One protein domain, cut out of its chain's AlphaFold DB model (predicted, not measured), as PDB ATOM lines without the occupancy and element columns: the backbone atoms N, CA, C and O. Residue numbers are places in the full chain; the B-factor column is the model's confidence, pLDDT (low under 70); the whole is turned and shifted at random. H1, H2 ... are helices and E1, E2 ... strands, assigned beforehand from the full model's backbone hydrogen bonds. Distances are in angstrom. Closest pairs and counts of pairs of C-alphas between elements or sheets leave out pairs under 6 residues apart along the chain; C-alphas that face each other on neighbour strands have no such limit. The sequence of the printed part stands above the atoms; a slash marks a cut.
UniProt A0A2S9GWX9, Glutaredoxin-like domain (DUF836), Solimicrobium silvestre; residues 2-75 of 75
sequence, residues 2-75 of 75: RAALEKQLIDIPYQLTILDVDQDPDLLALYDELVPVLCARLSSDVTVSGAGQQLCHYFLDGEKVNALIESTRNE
ATOM      1  N   ARG A   2     -18.547 -38.019  41.064       86.50
ATOM      2  CA  ARG A   2     -18.943 -36.594  41.126       86.50
ATOM      3  C   ARG A   2     -18.312 -35.788  42.275       86.50
ATOM      4  O   ARG A   2     -17.658 -34.795  42.005       86.50
ATOM      5  N   ALA A   3     -18.410 -36.249  43.523       87.06
ATOM      6  CA  ALA A   3     -17.839 -35.525  44.670       87.06
ATOM      7  C   ALA A   3     -16.317 -35.295  44.559       87.06
ATOM      8  O   ALA A   3     -15.791 -34.274  44.992       87.06
ATOM      9  N   ALA A   4     -15.597 -36.246  43.956       87.69
ATOM     10  CA  ALA A   4     -14.162 -36.111  43.724       87.69
ATOM     11  C   ALA A   4     -13.855 -35.128  42.580       87.69
ATOM     12  O   ALA A   4     -12.832 -34.450  42.633       87.69
ATOM     13  N   LEU A   5     -14.748 -35.021  41.589       88.56
ATOM     14  CA  LEU A   5     -14.655 -34.045  40.504       88.56
ATOM     15  C   LEU A   5     -14.926 -32.629  41.027       88.56
ATOM     16  O   LEU A   5     -14.133 -31.729  40.784       88.56
ATOM     17  N   GLU A   6     -15.985 -32.456  41.823       89.56
ATOM     18  CA  GLU A   6     -16.333 -31.182  42.470       89.56
ATOM     19  C   GLU A   6     -15.174 -30.657  43.330       89.56
ATOM     20  O   GLU A   6     -14.886 -29.463  43.327       89.56
ATOM     21  N   LYS A   7     -14.447 -31.555  44.011       89.81
ATOM     22  CA  LYS A   7     -13.255 -31.191  44.786       89.81
ATOM     23  C   LYS A   7     -12.107 -30.668  43.913       89.81
ATOM     24  O   LYS A   7     -11.389 -29.777  44.352       89.81
ATOM     25  N   GLN A   8     -11.909 -31.228  42.719       87.31
ATOM     26  CA  GLN A   8     -10.836 -30.806  41.808       87.31
ATOM     27  C   GLN A   8     -11.175 -29.511  41.068       87.31
ATOM     28  O   GLN A   8     -10.291 -28.703  40.811       87.31
ATOM     29  N   LEU A   9     -12.455 -29.292  40.771       88.25
ATOM     30  CA  LEU A   9     -12.934 -28.132  40.022       88.25
ATOM     31  C   LEU A   9     -13.404 -26.972  40.913       88.25
ATOM     32  O   LEU A   9     -14.061 -26.059  40.428       88.25
ATOM     33  N   ILE A  10     -13.090 -26.990  42.211       88.44
ATOM     34  CA  ILE A  10     -13.650 -26.042  43.187       88.44
ATOM     35  C   ILE A  10     -13.358 -24.563  42.874       88.44
ATOM     36  O   ILE A  10     -14.162 -23.703  43.220       88.44
ATOM     37  N   ASP A  11     -12.238 -24.275  42.210       88.44
ATOM     38  CA  ASP A  11     -11.797 -22.917  41.851       88.44
ATOM     39  C   ASP A  11     -11.971 -22.607  40.351       88.44
ATOM     40  O   ASP A  11     -11.575 -21.556  39.860       88.44
ATOM     41  N   ILE A  12     -12.543 -23.539  39.589       86.81
ATOM     42  CA  ILE A  12     -12.588 -23.465  38.129       86.81
ATOM     43  C   ILE A  12     -14.047 -23.331  37.711       86.81
ATOM     44  O   ILE A  12     -14.873 -24.122  38.159       86.81
ATOM     45  N   PRO A  13     -14.415 -22.370  36.851       85.75
ATOM     46  CA  PRO A  13     -15.760 -22.340  36.303       85.75
ATOM     47  C   PRO A  13     -15.973 -23.566  35.409       85.75
ATOM     48  O   PRO A  13     -15.270 -23.756  34.419       85.75
ATOM     49  N   TYR A  14     -16.957 -24.397  35.749       88.38
ATOM     50  CA  TYR A  14     -17.345 -25.556  34.950       88.38
ATOM     51  C   TYR A  14     -18.864 -25.680  34.867       88.38
ATOM     52  O   TYR A  14     -19.600 -25.205  35.733       88.38
ATOM     53  N   GLN A  15     -19.327 -26.372  33.830       87.56
ATOM     54  CA  GLN A  15     -20.710 -26.807  33.699       87.56
ATOM     55  C   GLN A  15     -20.743 -28.333  33.673       87.56
ATOM     56  O   GLN A  15     -20.072 -28.960  32.857       87.56
ATOM     57  N   LEU A  16     -21.525 -28.930  34.574       87.44
ATOM     58  CA  LEU A  16     -21.728 -30.375  34.629       87.44
ATOM     59  C   LEU A  16     -23.139 -30.712  34.151       87.44
ATOM     60  O   LEU A  16     -24.120 -30.341  34.796       87.44
ATOM     61  N   THR A  17     -23.226 -31.461  33.058       88.06
ATOM     62  CA  THR A  17     -24.482 -32.028  32.556       88.06
ATOM     63  C   THR A  17     -24.453 -33.532  32.777       88.06
ATOM     64  O   THR A  17     -23.510 -34.200  32.359       88.06
ATOM     65  N   ILE A  18     -25.475 -34.063  33.448       88.38
ATOM     66  CA  ILE A  18     -25.656 -35.505  33.627       88.38
ATOM     67  C   ILE A  18     -26.661 -35.954  32.574       88.38
ATOM     68  O   ILE A  18     -27.774 -35.431  32.530       88.38
ATOM     69  N   LEU A  19     -26.241 -36.885  31.726       87.00
ATOM     70  CA  LEU A  19     -27.074 -37.483  30.693       87.00
ATOM     71  C   LEU A  19     -27.383 -38.921  31.094       87.00
ATOM     72  O   LEU A  19     -26.512 -39.621  31.616       87.00
ATOM     73  N   ASP A  20     -28.625 -39.327  30.872       88.06
ATOM     74  CA  ASP A  20     -29.068 -40.699  31.069       88.06
ATOM     75  C   ASP A  20     -28.835 -41.470  29.767       88.06
ATOM     76  O   ASP A  20     -29.347 -41.075  28.719       88.06
ATOM     77  N   VAL A  21     -28.003 -42.514  29.813       86.75
ATOM     78  CA  VAL A  21     -27.602 -43.241  28.598       86.75
ATOM     79  C   VAL A  21     -28.767 -44.003  27.973       86.75
ATOM     80  O   VAL A  21     -28.828 -44.101  26.755       86.75
ATOM     81  N   ASP A  22     -29.729 -44.467  28.776       88.00
ATOM     82  CA  ASP A  22     -30.908 -45.188  28.289       88.00
ATOM     83  C   ASP A  22     -31.872 -44.281  27.508       88.00
ATOM     84  O   ASP A  22     -32.711 -44.767  26.748       88.00
ATOM     85  N   GLN A  23     -31.780 -42.958  27.688       88.75
ATOM     86  CA  GLN A  23     -32.603 -41.986  26.963       88.75
ATOM     87  C   GLN A  23     -31.998 -41.540  25.627       88.75
ATOM     88  O   GLN A  23     -32.704 -40.918  24.833       88.75
ATOM     89  N   ASP A  24     -30.727 -41.851  25.364       85.44
ATOM     90  CA  ASP A  24     -30.007 -41.350  24.196       85.44
ATOM     91  C   ASP A  24     -29.393 -42.527  23.415       85.44
ATOM     92  O   ASP A  24     -28.404 -43.116  23.855       85.44
ATOM     93  N   PRO A  25     -29.970 -42.925  22.267       86.31
ATOM     94  CA  PRO A  25     -29.578 -44.150  21.567       86.31
ATOM     95  C   PRO A  25     -28.123 -44.123  21.080       86.31
ATOM     96  O   PRO A  25     -27.484 -45.173  21.009       86.31
ATOM     97  N   ASP A  26     -27.580 -42.939  20.789       86.00
ATOM     98  CA  ASP A  26     -26.167 -42.760  20.459       86.00
ATOM     99  C   ASP A  26     -25.267 -42.990  21.683       86.00
ATOM    100  O   ASP A  26     -24.224 -43.636  21.568       86.00
ATOM    101  N   LEU A  27     -25.670 -42.525  22.872       85.75
ATOM    102  CA  LEU A  27     -24.931 -42.791  24.112       85.75
ATOM    103  C   LEU A  27     -25.049 -44.255  24.534       85.75
ATOM    104  O   LEU A  27     -24.055 -44.822  24.979       85.75
ATOM    105  N   LEU A  28     -26.220 -44.873  24.364       87.12
ATOM    106  CA  LEU A  28     -26.422 -46.293  24.637       87.12
ATOM    107  C   LEU A  28     -25.535 -47.154  23.730       87.12
ATOM    108  O   LEU A  28     -24.862 -48.052  24.215       87.12
ATOM    109  N   ALA A  29     -25.451 -46.841  22.433       88.56
ATOM    110  CA  ALA A  29     -24.582 -47.568  21.505       88.56
ATOM    111  C   ALA A  29     -23.080 -47.364  21.782       88.56
ATOM    112  O   ALA A  29     -22.277 -48.247  21.477       88.56
ATOM    113  N   LEU A  30     -22.688 -46.207  22.327       84.75
ATOM    114  CA  LEU A  30     -21.294 -45.895  22.655       84.75
ATOM    115  C   LEU A  30     -20.850 -46.465  24.002       84.75
ATOM    116  O   LEU A  30     -19.720 -46.944  24.120       84.75
ATOM    117  N   TYR A  31     -21.701 -46.354  25.018       87.12
ATOM    118  CA  TYR A  31     -21.334 -46.623  26.402       87.12
ATOM    119  C   TYR A  31     -22.035 -47.839  26.982       87.12
ATOM    120  O   TYR A  31     -21.389 -48.529  27.758       87.12
ATOM    121  N   ASP A  32     -23.279 -48.136  26.607       87.06
ATOM    122  CA  ASP A  32     -24.024 -49.309  27.085       87.06
ATOM    123  C   ASP A  32     -23.857 -49.508  28.616       87.06
ATOM    124  O   ASP A  32     -24.212 -48.623  29.400       87.06
ATOM    125  N   GLU A  33     -23.226 -50.597  29.067       87.81
ATOM    126  CA  GLU A  33     -22.965 -50.885  30.489       87.81
ATOM    127  C   GLU A  33     -21.756 -50.145  31.120       87.81
ATOM    128  O   GLU A  33     -21.468 -50.306  32.311       87.81
ATOM    129  N   LEU A  34     -21.027 -49.312  30.371       84.75
ATOM    130  CA  LEU A  34     -19.809 -48.608  30.818       84.75
ATOM    131  C   LEU A  34     -20.078 -47.401  31.729       84.75
ATOM    132  O   LEU A  34     -19.160 -46.646  32.064       84.75
ATOM    133  N   VAL A  35     -21.321 -47.210  32.163       85.81
ATOM    134  CA  VAL A  35     -21.713 -46.137  33.075       85.81
ATOM    135  C   VAL A  35     -21.248 -46.380  34.517       85.81
ATOM    136  O   VAL A  35     -21.332 -47.499  35.023       85.81
ATOM    137  N   PRO A  36     -20.819 -45.335  35.254       88.19
ATOM    138  CA  PRO A  36     -20.745 -43.925  34.856       88.19
ATOM    139  C   PRO A  36     -19.488 -43.580  34.033       88.19
ATOM    140  O   PRO A  36     -18.381 -43.995  34.380       88.19
ATOM    141  N   VAL A  37     -19.652 -42.728  33.012       88.81
ATOM    142  CA  VAL A  37     -18.573 -42.206  32.146       88.81
ATOM    143  C   VAL A  37     -18.417 -40.691  32.337       88.81
ATOM    144  O   VAL A  37     -19.413 -39.975  32.425       88.81
ATOM    145  N   LEU A  38     -17.176 -40.186  32.404       90.00
ATOM    146  CA  LEU A  38     -16.890 -38.747  32.328       90.00
ATOM    147  C   LEU A  38     -16.423 -38.389  30.935       90.00
ATOM    148  O   LEU A  38     -15.396 -38.906  30.489       90.00
ATOM    149  N   CYS A  39     -17.071 -37.398  30.341       88.25
ATOM    150  CA  CYS A  39     -16.573 -36.747  29.142       88.25
ATOM    151  C   CYS A  39     -16.347 -35.263  29.419       88.25
ATOM    152  O   CYS A  39     -17.125 -34.625  30.130       88.25
ATOM    153  N   ALA A  40     -15.275 -34.725  28.853       86.94
ATOM    154  CA  ALA A  40     -14.965 -33.310  28.866       86.94
ATOM    155  C   ALA A  40     -15.227 -32.700  27.494       86.94
ATOM    156  O   ALA A  40     -14.898 -33.287  26.465       86.94
ATOM    157  N   ARG A  41     -15.788 -31.495  27.483       83.44
ATOM    158  CA  ARG A  41     -15.881 -30.662  26.287       83.44
ATOM    159  C   ARG A  41     -15.253 -29.319  26.616       83.44
ATOM    160  O   ARG A  41     -15.721 -28.637  27.526       83.44
ATOM    161  N   LEU A  42     -14.195 -28.971  25.897       77.38
ATOM    162  CA  LEU A  42     -13.588 -27.645  25.963       77.38
ATOM    163  C   LEU A  42     -14.230 -26.750  24.904       77.38
ATOM    164  O   LEU A  42     -14.648 -27.236  23.857       77.38
ATOM    165  N   SER A  43     -14.305 -25.442  25.156       69.38
ATOM    166  CA  SER A  43     -14.857 -24.490  24.176       69.38
ATOM    167  C   SER A  43     -14.053 -24.450  22.872       69.38
ATOM    168  O   SER A  43     -14.619 -24.154  21.821       69.38
ATOM    169  N   SER A  44     -12.760 -24.778  22.930       63.50
ATOM    170  CA  SER A  44     -11.866 -24.887  21.770       63.50
ATOM    171  C   SER A  44     -12.044 -26.189  20.978       63.50
ATOM    172  O   SER A  44     -11.521 -26.319  19.872       63.50
ATOM    173  N   ASP A  45     -12.785 -27.156  21.521       59.81
ATOM    174  CA  ASP A  45     -12.977 -28.469  20.918       59.81
ATOM    175  C   ASP A  45     -14.083 -28.408  19.847       59.81
ATOM    176  O   ASP A  45     -15.255 -28.702  20.076       59.81
ATOM    177  N   VAL A  46     -13.699 -27.969  18.645       51.31
ATOM    178  CA  VAL A  46     -14.550 -27.978  17.435       51.31
ATOM    179  C   VAL A  46     -14.578 -29.376  16.793       51.31
ATOM    180  O   VAL A  46     -15.252 -29.601  15.789       51.31
ATOM    181  N   THR A  47     -13.834 -30.346  17.334       47.59
ATOM    182  CA  THR A  47     -13.539 -31.597  16.628       47.59
ATOM    183  C   THR A  47     -13.600 -32.823  17.523       47.59
ATOM    184  O   THR A  47     -12.646 -33.586  17.576       47.59
ATOM    185  N   VAL A  48     -14.757 -33.111  18.117       41.47
ATOM    186  CA  VAL A  48     -15.099 -34.504  18.425       41.47
ATOM    187  C   VAL A  48     -16.590 -34.723  18.195       41.47
ATOM    188  O   VAL A  48     -17.448 -33.979  18.670       41.47
ATOM    189  N   SER A  49     -16.877 -35.734  17.382       47.66
ATOM    190  CA  SER A  49     -18.196 -36.201  16.975       47.66
ATOM    191  C   SER A  49     -19.124 -36.397  18.181       47.66
ATOM    192  O   SER A  49     -19.101 -37.454  18.794       47.66
ATOM    193  N   GLY A  50     -19.929 -35.384  18.528       53.34
ATOM    194  CA  GLY A  50     -21.047 -35.451  19.486       53.34
ATOM    195  C   GLY A  50     -20.672 -35.662  20.960       53.34
ATOM    196  O   GLY A  50     -21.042 -34.839  21.801       53.34
ATOM    197  N   ALA A  51     -19.917 -36.715  21.264       62.25
ATOM    198  CA  ALA A  51     -19.382 -37.060  22.569       62.25
ATOM    199  C   ALA A  51     -18.035 -36.351  22.780       62.25
ATOM    200  O   ALA A  51     -17.109 -36.525  21.994       62.25
ATOM    201  N   GLY A  52     -17.921 -35.522  23.822       72.44
ATOM    202  CA  GLY A  52     -16.643 -34.908  24.200       72.44
ATOM    203  C   GLY A  52     -15.571 -35.951  24.554       72.44
ATOM    204  O   GLY A  52     -15.849 -37.146  24.642       72.44
ATOM    205  N   GLN A  53     -14.341 -35.506  24.807       83.50
ATOM    206  CA  GLN A  53     -13.230 -36.386  25.165       83.50
ATOM    207  C   GLN A  53     -13.540 -37.191  26.437       83.50
ATOM    208  O   GLN A  53     -13.669 -36.623  27.524       83.50
ATOM    209  N   GLN A  54     -13.601 -38.521  26.326       87.38
ATOM    210  CA  GLN A  54     -13.752 -39.396  27.485       87.38
ATOM    211  C   GLN A  54     -12.511 -39.306  28.378       87.38
ATOM    212  O   GLN A  54     -11.396 -39.634  27.968       87.38
ATOM    213  N   LEU A  55     -12.707 -38.910  29.632       86.75
ATOM    214  CA  LEU A  55     -11.642 -38.893  30.626       86.75
ATOM    215  C   LEU A  55     -11.542 -40.258  31.316       86.75
ATOM    216  O   LEU A  55     -10.477 -40.877  31.327       86.75
ATOM    217  N   CYS A  56     -12.654 -40.745  31.877       88.62
ATOM    218  CA  CYS A  56     -12.658 -41.900  32.784       88.62
ATOM    219  C   CYS A  56     -13.997 -42.646  32.748       88.62
ATOM    220  O   CYS A  56     -15.012 -42.073  32.357       88.62
ATOM    221  N   HIS A  57     -14.001 -43.878  33.251       88.25
ATOM    222  CA  HIS A  57     -15.193 -44.700  33.466       88.25
ATOM    223  C   HIS A  57     -15.104 -45.387  34.839       88.25
ATOM    224  O   HIS A  57     -14.002 -45.716  35.281       88.25
ATOM    225  N   TYR A  58     -16.243 -45.566  35.518       85.81
ATOM    226  CA  TYR A  58     -16.418 -46.098  36.888       85.81
ATOM    227  C   TYR A  58     -15.733 -45.307  38.021       85.81
ATOM    228  O   TYR A  58     -16.356 -45.004  39.044       85.81
ATOM    229  N   PHE A  59     -14.469 -44.928  37.847       88.00
ATOM    230  CA  PHE A  59     -13.659 -44.169  38.791       88.00
ATOM    231  C   PHE A  59     -13.186 -42.861  38.171       88.00
ATOM    232  O   PHE A  59     -13.022 -42.739  36.960       88.00
ATOM    233  N   LEU A  60     -12.977 -41.860  39.025       88.00
ATOM    234  CA  LEU A  60     -12.411 -40.596  38.585       88.00
ATOM    235  C   LEU A  60     -10.895 -40.746  38.441       88.00
ATOM    236  O   LEU A  60     -10.219 -41.048  39.422       88.00
ATOM    237  N   ASP A  61     -10.383 -40.473  37.249       89.88
ATOM    238  CA  ASP A  61      -8.958 -40.324  36.981       89.88
ATOM    239  C   ASP A  61      -8.567 -38.862  37.231       89.88
ATOM    240  O   ASP A  61      -8.826 -37.970  36.420       89.88
ATOM    241  N   GLY A  62      -8.021 -38.600  38.420       88.44
ATOM    242  CA  GLY A  62      -7.624 -37.250  38.808       88.44
ATOM    243  C   GLY A  62      -6.481 -36.694  37.964       88.44
ATOM    244  O   GLY A  62      -6.431 -35.488  37.754       88.44
ATOM    245  N   GLU A  63      -5.605 -37.547  37.429       89.38
ATOM    246  CA  GLU A  63      -4.490 -37.091  36.596       89.38
ATOM    247  C   GLU A  63      -4.998 -36.566  35.255       89.38
ATOM    248  O   GLU A  63      -4.609 -35.479  34.833       89.38
ATOM    249  N   LYS A  64      -5.941 -37.271  34.618       88.06
ATOM    250  CA  LYS A  64      -6.553 -36.799  33.367       88.06
ATOM    251  C   LYS A  64      -7.376 -35.530  33.541       88.06
ATOM    252  O   LYS A  64      -7.354 -34.666  32.665       88.06
ATOM    253  N   VAL A  65      -8.111 -35.415  34.649       88.44
ATOM    254  CA  VAL A  65      -8.862 -34.192  34.969       88.44
ATOM    255  C   VAL A  65      -7.896 -33.028  35.188       88.44
ATOM    256  O   VAL A  65      -8.109 -31.960  34.622       88.44
ATOM    257  N   ASN A  66      -6.807 -33.234  35.932       88.81
ATOM    258  CA  ASN A  66      -5.799 -32.200  36.149       88.81
ATOM    259  C   ASN A  66      -5.097 -31.792  34.846       88.81
ATOM    260  O   ASN A  66      -4.997 -30.605  34.563       88.81
ATOM    261  N   ALA A  67      -4.705 -32.755  34.009       88.50
ATOM    262  CA  ALA A  67      -4.085 -32.480  32.715       88.50
ATOM    263  C   ALA A  67      -5.006 -31.669  31.785       88.50
ATOM    264  O   ALA A  67      -4.549 -30.763  31.085       88.50
ATOM    265  N   LEU A  68      -6.314 -31.954  31.799       86.62
ATOM    266  CA  LEU A  68      -7.305 -31.165  31.069       86.62
ATOM    267  C   LEU A  68      -7.372 -29.726  31.605       86.62
ATOM    268  O   LEU A  68      -7.301 -28.784  30.823       86.62
ATOM    269  N   ILE A  69      -7.473 -29.559  32.927       86.50
ATOM    270  CA  ILE A  69      -7.500 -28.246  33.591       86.50
ATOM    271  C   ILE A  69      -6.256 -27.426  33.233       86.50
ATOM    272  O   ILE A  69      -6.355 -26.241  32.916       86.50
ATOM    273  N   GLU A  70      -5.079 -28.051  33.289       86.56
ATOM    274  CA  GLU A  70      -3.813 -27.420  32.923       86.56
ATOM    275  C   GLU A  70      -3.796 -27.019  31.450       86.56
ATOM    276  O   GLU A  70      -3.330 -25.928  31.126       86.56
ATOM    277  N   SER A  71      -4.347 -27.853  30.565       82.12
ATOM    278  CA  SER A  71      -4.461 -27.532  29.140       82.12
ATOM    279  C   SER A  71      -5.350 -26.305  28.920       82.12
ATOM    280  O   SER A  71      -4.919 -25.367  28.264       82.12
ATOM    281  N   THR A  72      -6.517 -26.240  29.570       76.94
ATOM    282  CA  THR A  72      -7.452 -25.103  29.461       76.94
ATOM    283  C   THR A  72      -6.915 -23.805  30.068       76.94
ATOM    284  O   THR A  72      -7.302 -22.727  29.639       76.94
ATOM    285  N   ARG A  73      -6.033 -23.868  31.076       73.50
ATOM    286  CA  ARG A  73      -5.405 -22.664  31.655       73.50
ATOM    287  C   ARG A  73      -4.349 -22.044  30.734       73.50
ATOM    288  O   ARG A  73      -4.044 -20.864  30.883       73.50
ATOM    289  N   ASN A  74      -3.745 -22.845  29.858       61.25
ATOM    290  CA  ASN A  74      -2.696 -22.397  28.942       61.25
ATOM    291  C   ASN A  74      -3.235 -21.920  27.580       61.25
ATOM    292  O   ASN A  74      -2.434 -21.507  26.741       61.25
ATOM    293  N   GLU A  75      -4.552 -21.979  27.367       55.44
ATOM    294  CA  GLU A  75      -5.263 -21.404  26.212       55.44
ATOM    295  C   GLU A  75      -5.729 -19.968  26.493       55.44
ATOM    296  O   GLU A  75      -5.599 -19.128  25.573       55.44
TER     297      GLU A  75
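This is residues 2 to 75 of the 75 residues of the protein "Glutaredoxin-like domain (DUF836)" of Solimicrobium silvestre (UniProt A0A2S9GWX9). A hairpin, E1 and E2, sits between H3 and H2, with H1 near H3's start. The printed part has 74 residues, mixed in class, in order H1 H2 E1 E2 H3. It is compact, radius of gyration of the C-alphas 12.8 A, spanning 35 by 28 by 18 A.

The hairpin of E1, residues 37 to 40, and antiparallel E2, residues 53 to 57, has N 38 and O 56 within hydrogen-bond range, 2.9 A. E2 and H3, residues 62 to 73, come closest at C-alphas 55 and 64, 6.1 A. H1, residues 2 to 8, touches residues 62 to 66 of H3 alone, closest at C-alphas 8 and 66, 7.7 A, at a steep tilt of 52 degrees. H2, residues 25 to 34, touches no helix. H1 and H3 have every O i to N i+4 pair within hydrogen-bond range, H2 4 of 6.

H1 begins at C-alpha 2, (-18.943, -36.594, 41.126); H3 ends at C-alpha 73, (-5.405, -22.664, 31.655).

Residues 43 to 51 and 74 to 75 are under pLDDT 70.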